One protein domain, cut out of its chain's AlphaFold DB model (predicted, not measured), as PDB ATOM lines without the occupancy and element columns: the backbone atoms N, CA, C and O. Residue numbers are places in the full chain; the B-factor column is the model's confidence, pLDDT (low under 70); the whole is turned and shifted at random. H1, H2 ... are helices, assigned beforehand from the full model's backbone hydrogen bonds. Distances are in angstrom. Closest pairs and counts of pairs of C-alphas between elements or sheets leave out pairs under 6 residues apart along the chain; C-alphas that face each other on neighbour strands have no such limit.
ATOM      1  N   ASP A  80     137.267 106.477 116.041       85.88
ATOM      2  CA  ASP A  80     137.581 105.949 114.706       85.88
ATOM      3  C   ASP A  80     136.629 104.808 114.318       85.88
ATOM      4  O   ASP A  80     136.235 104.687 113.163       85.88
ATOM      5  N   CYS A  81     136.187 104.011 115.299       87.25
ATOM      6  CA  CYS A  81     135.202 102.945 115.086       87.25
ATOM      7  C   CYS A  81     133.786 103.334 115.538       87.25
ATOM      8  O   CYS A  81     132.801 102.884 114.946       87.25
ATOM      9  N   HIS A  82     133.664 104.140 116.602       89.44
ATOM     10  CA  HIS A  82     132.371 104.484 117.202       89.44
ATOM     11  C   HIS A  82     131.766 105.812 116.719       89.44
ATOM     12  O   HIS A  82     130.642 106.156 117.099       89.44
ATOM     13  N   GLY A  83     132.470 106.557 115.866       86.31
ATOM     14  CA  GLY A  83     132.068 107.890 115.423       86.31
ATOM     15  C   GLY A  83     132.009 108.911 116.561       86.31
ATOM     16  O   GLY A  83     132.541 108.696 117.650       86.31
ATOM     17  N   GLU A  84     131.368 110.051 116.301       86.50
ATOM     18  CA  GLU A  84     131.301 111.161 117.257       86.50
ATOM     19  C   GLU A  84     130.525 110.794 118.536       86.50
ATOM     20  O   GLU A  84     129.493 110.117 118.501       86.50
ATOM     21  N   TYR A  85     131.005 111.294 119.679       86.75
ATOM     22  CA  TYR A  85     130.368 111.086 120.978       86.75
ATOM     23  C   TYR A  85     128.923 111.608 121.021       86.75
ATOM     24  O   TYR A  85     128.644 112.780 120.756       86.75
ATOM     25  N   VAL A  86     128.000 110.751 121.467       89.25
ATOM     26  CA  VAL A  86     126.590 111.102 121.677       89.25
ATOM     27  C   VAL A  86     126.330 111.350 123.160       89.25
ATOM     28  O   VAL A  86     126.191 110.423 123.958       89.25
ATOM     29  N   LYS A  87     126.222 112.620 123.556       88.25
ATOM     30  CA  LYS A  87     125.938 112.980 124.952       88.25
ATOM     31  C   LYS A  87     124.665 112.294 125.457       88.25
ATOM     32  O   LYS A  87     123.622 112.385 124.828       88.25
ATOM     33  N   GLY A  88     124.765 111.632 126.611       87.88
ATOM     34  CA  GLY A  88     123.633 110.935 127.231       87.88
ATOM     35  C   GLY A  88     123.337 109.552 126.643       87.88
ATOM     36  O   GLY A  88     122.274 108.993 126.932       87.88
ATOM     37  N   HIS A  89     124.241 108.975 125.839       92.31
ATOM     38  CA  HIS A  89     124.087 107.605 125.359       92.31
ATOM     39  C   HIS A  89     124.016 106.598 126.525       92.31
ATOM     40  O   HIS A  89     124.681 106.767 127.549       92.31
ATOM     41  N   PRO A  90     123.210 105.530 126.394       91.44
ATOM     42  CA  PRO A  90     122.359 105.205 125.244       91.44
ATOM     43  C   PRO A  90     120.963 105.861 125.281       91.44
ATOM     44  O   PRO A  90     120.169 105.632 124.373       91.44
ATOM     45  N   ALA A  91     120.630 106.635 126.319       93.38
ATOM     46  CA  ALA A  91     119.272 107.136 126.548       93.38
ATOM     47  C   ALA A  91     118.850 108.243 125.566       93.38
ATOM     48  O   ALA A  91     117.704 108.258 125.122       93.38
ATOM     49  N   GLU A  92     119.765 109.155 125.228       91.19
ATOM     50  CA  GLU A  92     119.509 110.253 124.278       91.19
ATOM     51  C   GLU A  92     119.815 109.864 122.819       91.19
ATOM     52  O   GLU A  92     119.326 110.497 121.885       91.19
ATOM     53  N   GLY A  93     120.564 108.777 122.622       92.06
ATOM     54  CA  GLY A  93     120.879 108.188 121.325       92.06
ATOM     55  C   GLY A  93     122.000 107.149 121.447       92.06
ATOM     56  O   GLY A  93     122.818 107.252 122.363       92.06
ATOM     57  N   PRO A  94     122.047 106.123 120.582       90.38
ATOM     58  CA  PRO A  94     123.145 105.166 120.576       90.38
ATOM     59  C   PRO A  94     124.406 105.782 119.957       90.38
ATOM     60  O   PRO A  94     124.315 106.634 119.076       90.38
ATOM     61  N   MET A  95     125.573 105.290 120.371       89.69
ATOM     62  CA  MET A  95     126.813 105.511 119.624       89.69
ATOM     63  C   MET A  95     126.697 104.873 118.235       89.69
ATOM     64  O   MET A  95     126.077 103.812 118.092       89.69
ATOM     65  N   SER A  96     127.302 105.489 117.218       86.38
ATOM     66  CA  SER A  96     127.470 104.821 115.928       86.38
ATOM     67  C   SER A  96     128.415 103.633 116.085       86.38
ATOM     68  O   SER A  96     129.384 103.684 116.827       86.38
ATOM     69  N   LEU A  97     128.112 102.526 115.419       83.69
ATOM     70  CA  LEU A  97     129.042 101.415 115.273       83.69
ATOM     71  C   LEU A  97     128.611 100.633 114.040       83.69
ATOM     72  O   LEU A  97     127.519 100.057 114.022       83.69
ATOM     73  N   SER A  98     129.452 100.622 113.010       82.25
ATOM     74  CA  SER A  98     129.285  99.655 111.932       82.25
ATOM     75  C   SER A  98     129.724  98.287 112.456       82.25
ATOM     76  O   SER A  98     130.793  98.128 113.040       82.25
ATOM     77  N   VAL A  99     128.849  97.300 112.290       81.38
ATOM     78  CA  VAL A  99     129.128  95.891 112.611       81.38
ATOM     79  C   VAL A  99     129.513  95.093 111.367       81.38
ATOM     80  O   VAL A  99     129.739  93.886 111.445       81.38
ATOM     81  N   ASP A 100     129.539  95.760 110.217       89.25
ATOM     82  CA  ASP A 100     129.962  95.179 108.959       89.25
ATOM     83  C   ASP A 100     131.471  95.380 108.757       89.25
ATOM     84  O   ASP A 100     132.108  96.253 109.357       89.25
ATOM     85  N   SER A 101     132.056  94.533 107.915       92.31
ATOM     86  CA  SER A 101     133.496  94.510 107.664       92.31
ATOM     87  C   SER A 101     134.035  95.800 107.021       92.31
ATOM     88  O   SER A 101     135.253  95.975 106.996       92.31
ATOM     89  N   SER A 102     133.189  96.717 106.517       88.38
ATOM     90  CA  SER A 102     133.664  97.963 105.892       88.38
ATOM     91  C   SER A 102     134.369  98.885 106.886       88.38
ATOM     92  O   SER A 102     135.378  99.484 106.531       88.38
ATOM     93  N   SER A 103     133.947  98.887 108.156       88.06
ATOM     94  CA  SER A 103     134.652  99.591 109.241       88.06
ATOM     95  C   SER A 103     136.124  99.178 109.367       88.06
ATOM     96  O   SER A 103     136.991  99.981 109.690       88.06
ATOM     97  N   CYS A 104     136.429  97.913 109.069       89.75
ATOM     98  CA  CYS A 104     137.786  97.382 109.110       89.75
ATOM     99  C   CYS A 104     138.554  97.705 107.819       89.75
ATOM    100  O   CYS A 104     139.773  97.876 107.853       89.75
ATOM    101  N   GLN A 105     137.851  97.786 106.683       90.06
ATOM    102  CA  GLN A 105     138.421  98.020 105.354       90.06
ATOM    103  C   GLN A 105     139.172  99.349 105.254       90.06
ATOM    104  O   GLN A 105     140.181  99.416 104.551       90.06
ATOM    105  N   GLU A 106     138.687 100.382 105.947       84.44
ATOM    106  CA  GLU A 106     139.250 101.736 105.897       84.44
ATOM    107  C   GLU A 106     140.752 101.753 106.219       84.44
ATOM    108  O   GLU A 106     141.512 102.483 105.581       84.44
ATOM    109  N   CYS A 107     141.190 100.872 107.126       85.88
ATOM    110  CA  CYS A 107     142.595 100.708 107.505       85.88
ATOM    111  C   CYS A 107     143.213  99.390 106.997       85.88
ATOM    112  O   CYS A 107     144.373  99.368 106.586       85.88
ATOM    113  N   HIS A 108     142.458  98.285 106.978       88.31
ATOM    114  CA  HIS A 108     142.953  96.935 106.658       88.31
ATOM    115  C   HIS A 108     142.586  96.472 105.244       88.31
ATOM    116  O   HIS A 108     142.140  95.343 105.037       88.31
ATOM    117  N   ALA A 109     142.797  97.328 104.241       86.56
ATOM    118  CA  ALA A 109     142.375  97.073 102.859       86.56
ATOM    119  C   ALA A 109     142.885  95.738 102.276       86.56
ATOM    120  O   ALA A 109     142.147  95.052 101.571       86.56
ATOM    121  N   SER A 110     144.125  95.339 102.583       85.81
ATOM    122  CA  SER A 110     144.700  94.077 102.091       85.81
ATOM    123  C   SER A 110     144.027  92.845 102.701       85.81
ATOM    124  O   SER A 110     143.706  91.909 101.974       85.81
ATOM    125  N   ALA A 111     143.798  92.846 104.017       87.94
ATOM    126  CA  ALA A 111     143.118  91.745 104.697       87.94
ATOM    127  C   ALA A 111     141.647  91.670 104.270       87.94
ATOM    128  O   ALA A 111     141.144  90.587 103.986       87.94
ATOM    129  N   PHE A 112     140.989  92.827 104.134       91.62
ATOM    130  CA  PHE A 112     139.631  92.908 103.611       91.62
ATOM    131  C   PHE A 112     139.536  92.308 102.206       91.62
ATOM    132  O   PHE A 112     138.648  91.509 101.964       91.62
ATOM    133  N   ALA A 113     140.465  92.629 101.300       91.31
ATOM    134  CA  ALA A 113     140.449  92.086  99.942       91.31
ATOM    135  C   ALA A 113     140.603  90.554  99.901       91.31
ATOM    136  O   ALA A 113     139.975  89.903  99.074       91.31
ATOM    137  N   GLN A 114     141.418  89.976 100.790       90.44
ATOM    138  CA  GLN A 114     141.556  88.518 100.905       90.44
ATOM    139  C   GLN A 114     140.283  87.875 101.472       90.44
ATOM    140  O   GLN A 114     139.809  86.871 100.944       90.44
ATOM    141  N   TRP A 115     139.696  88.485 102.505       93.00
ATOM    142  CA  TRP A 115     138.424  88.038 103.067       93.00
ATOM    143  C   TRP A 115     137.273  88.148 102.056       93.00
ATOM    144  O   TRP A 115     136.477  87.218 101.963       93.00
ATOM    145  N   ASP A 116     137.195  89.232 101.283       93.69
ATOM    146  CA  ASP A 116     136.119  89.501 100.315       93.69
ATOM    147  C   ASP A 116     136.076  88.456  99.184       93.69
ATOM    148  O   ASP A 116     135.000  88.077  98.727       93.69
ATOM    149  N   ASP A 117     137.234  87.910  98.796       91.12
ATOM    150  CA  ASP A 117     137.337  86.816  97.814       91.12
ATOM    151  C   ASP A 117     136.979  85.432  98.406       91.12
ATOM    152  O   ASP A 117     136.907  84.428  97.694       91.12
ATOM    153  N   SER A 118     136.737  85.347  99.719       91.62
ATOM    154  CA  SER A 118     136.473  84.084 100.409       91.62
ATOM    155  C   SER A 118     134.997  83.667 100.389       91.62
ATOM    156  O   SER A 118     134.071  84.477 100.293       91.62
ATOM    157  N   HIS A 119     134.741  82.370 100.604       92.38
ATOM    158  CA  HIS A 119     133.371  81.887 100.805       92.38
ATOM    159  C   HIS A 119     132.724  82.481 102.071       92.38
ATOM    160  O   HIS A 119     131.510  82.678 102.106       92.38
ATOM    161  N   HIS A 120     133.517  82.833 103.089       94.38
ATOM    162  CA  HIS A 120     133.010  83.481 104.302       94.38
ATOM    163  C   HIS A 120     132.363  84.833 104.003       94.38
ATOM    164  O   HIS A 120     131.267  85.085 104.504       94.38
ATOM    165  N   ALA A 121     132.969  85.656 103.143       94.81
ATOM    166  CA  ALA A 121     132.348  86.901 102.696       94.81
ATOM    167  C   ALA A 121     131.056  86.638 101.908       94.81
ATOM    168  O   ALA A 121     130.041  87.287 102.166       94.81
ATOM    169  N   SER A 122     131.048  85.630 101.024       94.31
ATOM    170  CA  SER A 122     129.850  85.277 100.241       94.31
ATOM    171  C   SER A 122     128.662  84.815 101.097       94.31
ATOM    172  O   SER A 122     127.514  85.041 100.722       94.31
ATOM    173  N   GLU A 123     128.933  84.239 102.271       95.50
ATOM    174  CA  GLU A 123     127.925  83.828 103.260       95.50
ATOM    175  C   GLU A 123     127.650  84.917 104.319       95.50
ATOM    176  O   GLU A 123     126.904  84.700 105.275       95.50
ATOM    177  N   GLY A 124     128.239  86.108 104.170       94.88
ATOM    178  CA  GLY A 124     128.009  87.253 105.051       94.88
ATOM    179  C   GLY A 124     128.684  87.162 106.423       94.88
ATOM    180  O   GLY A 124     128.300  87.901 107.334       94.88
ATOM    181  N   VAL A 125     129.690  86.302 106.600       95.50
ATOM    182  CA  VAL A 125     130.470  86.194 107.844       95.50
ATOM    183  C   VAL A 125     131.404  87.400 107.967       95.50
ATOM    184  O   VAL A 125     132.358  87.523 107.206       95.50
ATOM    185  N   GLN A 126     131.140  88.286 108.929       95.50
ATOM    186  CA  GLN A 126     131.874  89.545 109.111       95.50
ATOM    187  C   GLN A 126     133.173  89.351 109.912       95.50
ATOM    188  O   GLN A 126     133.313  88.374 110.649       95.50
ATOM    189  N   CYS A 127     134.096  90.321 109.869       94.44
ATOM    190  CA  CYS A 127     135.338  90.289 110.665       94.44
ATOM    191  C   CYS A 127     135.063  90.029 112.160       94.44
ATOM    192  O   CYS A 127     135.721  89.207 112.804       94.44
ATOM    193  N   ILE A 128     134.025  90.677 112.700       94.31
ATOM    194  CA  ILE A 128     133.618  90.563 114.106       94.31
ATOM    195  C   ILE A 128     132.978  89.217 114.468       94.31
ATOM    196  O   ILE A 128     132.717  88.965 115.644       94.31
ATOM    197  N   SER A 129     132.694  88.352 113.488       95.06
ATOM    198  CA  SER A 129     132.277  86.968 113.736       95.06
ATOM    199  C   SER A 129     133.436  86.135 114.290       95.06
ATOM    200  O   SER A 129     133.201  85.204 115.059       95.06
ATOM    201  N   CYS A 130     134.675  86.516 113.964       94.12
ATOM    202  CA  CYS A 130     135.895  85.849 114.408       94.12
ATOM    203  C   CYS A 130     136.676  86.677 115.431       94.12
ATOM    204  O   CYS A 130     137.140  86.117 116.422       94.12
ATOM    205  N   HIS A 131     136.774  87.995 115.240       94.06
ATOM    206  CA  HIS A 131     137.580  88.893 116.073       94.06
ATOM    207  C   HIS A 131     136.753  89.676 117.098       94.06
ATOM    208  O   HIS A 131     135.568  89.963 116.916       94.06
ATOM    209  N   LYS A 132     137.406  90.053 118.197       93.00
ATOM    210  CA  LYS A 132     136.916  91.026 119.175       93.00
ATOM    211  C   LYS A 132     137.500  92.412 118.855       93.00
ATOM    212  O   LYS A 132     138.712  92.556 118.961       93.00
ATOM    213  N   PRO A 133     136.678  93.438 118.556       90.25
ATOM    214  CA  PRO A 133     137.166  94.769 118.161       90.25
ATOM    215  C   PRO A 133     137.981  95.538 119.209       90.25
ATOM    216  O   PRO A 133     138.715  96.447 118.853       90.25
ATOM    217  N   HIS A 134     137.859  95.220 120.500       92.19
ATOM    218  CA  HIS A 134     138.674  95.878 121.529       92.19
ATOM    219  C   HIS A 134     139.984  95.126 121.749       92.19
ATOM    220  O   HIS A 134     141.052  95.670 121.528       92.19
ATOM    221  N   SER A 135     139.922  93.840 122.106       90.88
ATOM    222  CA  SER A 135     141.136  93.077 122.419       90.88
ATOM    223  C   SER A 135     141.930  92.609 121.199       90.88
ATOM    224  O   SER A 135     143.027  92.085 121.370       90.88
ATOM    225  N   GLN A 136     141.365  92.703 119.991       87.44
ATOM    226  CA  GLN A 136     141.892  92.144 118.735       87.44
ATOM    227  C   GLN A 136     142.104  90.619 118.734       87.44
ATOM    228  O   GLN A 136     142.563  90.037 117.752       87.44
ATOM    229  N   GLN A 137     141.711  89.938 119.811       90.50
ATOM    230  CA  GLN A 137     141.776  88.485 119.930       90.50
ATOM    231  C   GLN A 137     140.611  87.820 119.196       90.50
ATOM    232  O   GLN A 137     139.572  88.437 118.941       90.50
ATOM    233  N   LEU A 138     140.748  86.522 118.936       92.94
ATOM    234  CA  LEU A 138     139.627  85.705 118.494       92.94
ATOM    235  C   LEU A 138     138.532  85.643 119.574       92.94
ATOM    236  O   LEU A 138     138.788  85.709 120.780       92.94
ATOM    237  N   ARG A 139     137.275  85.508 119.144       94.06
ATOM    238  CA  ARG A 139     136.122  85.365 120.048       94.06
ATOM    239  C   ARG A 139     136.180  84.088 120.876       94.06
ATOM    240  O   ARG A 139     135.661  84.066 121.992       94.06
ATOM    241  N   LEU A 140     136.775  83.056 120.296       95.12
ATOM    242  CA  LEU A 140     136.964  81.718 120.831       95.12
ATOM    243  C   LEU A 140     138.418  81.294 120.577       95.12
ATOM    244  O   LEU A 140     139.154  82.000 119.890       95.12
TER     245      LEU A 140
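What this domain is: This is residues 80 to 140 of the 280 residues of the protein "Paired_CXXCH_1 domain-containing protein" of Chloroflexi bacterium (UniProt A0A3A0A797). With little regular structure, residues 80 to 101 form a long loop that runs out and folds back, making one end of an elongated shape. At the other end four short helices, H1 to H4, follow one another round a loose arc that brings H4 back near H1. The printed part has 61 residues, 20 of them in these helices, and no named strand; it is all helix by class and loose, with a radius of gyration of the C-alphas of 13.6 A and spans of 40 by 25 by 20 A.

Where its parts are: C-alpha 80 is at (137.581, 105.949, 114.706). H1 is residues 102 to 105, from C-alpha 102 at (133.664, 97.963, 105.892), 4.8 A long. H2, residues 109 to 116, is 10.1 A long. H3, residues 119 to 122, is 4.9 A long, and H4, residues 127 to 130, is 5.8 A, ending at C-alpha 130 (135.895, 85.849, 114.408).

How they stand to each other: H1 and H2 only just touch, only at the corner by their link, with 3 pairs of C-alphas within 8 A; the closest, of Gln 105 and Phe 112, are 5.5 A apart. H2 and H3 are close but not clearly touching, at 6.2 A between the closest C-alphas, of Trp 115 and Ala 121. So are H1 and H4, at 7.7 A between those of Cys 104 and Cys 127. H3 and H4 are apart. In H2 every O i to N i+4 pair is within hydrogen-bond range; H1, H3 and H4 are too short for one, but each has its one O i to N i+3 pair within range.

The domain as a whole: The C-alphas farthest apart, of Gly 88 and His 119, are 40.5 A apart. The printed part has no cut, its three links between helices are tight, and no printed residue is under 70 in pLDDT.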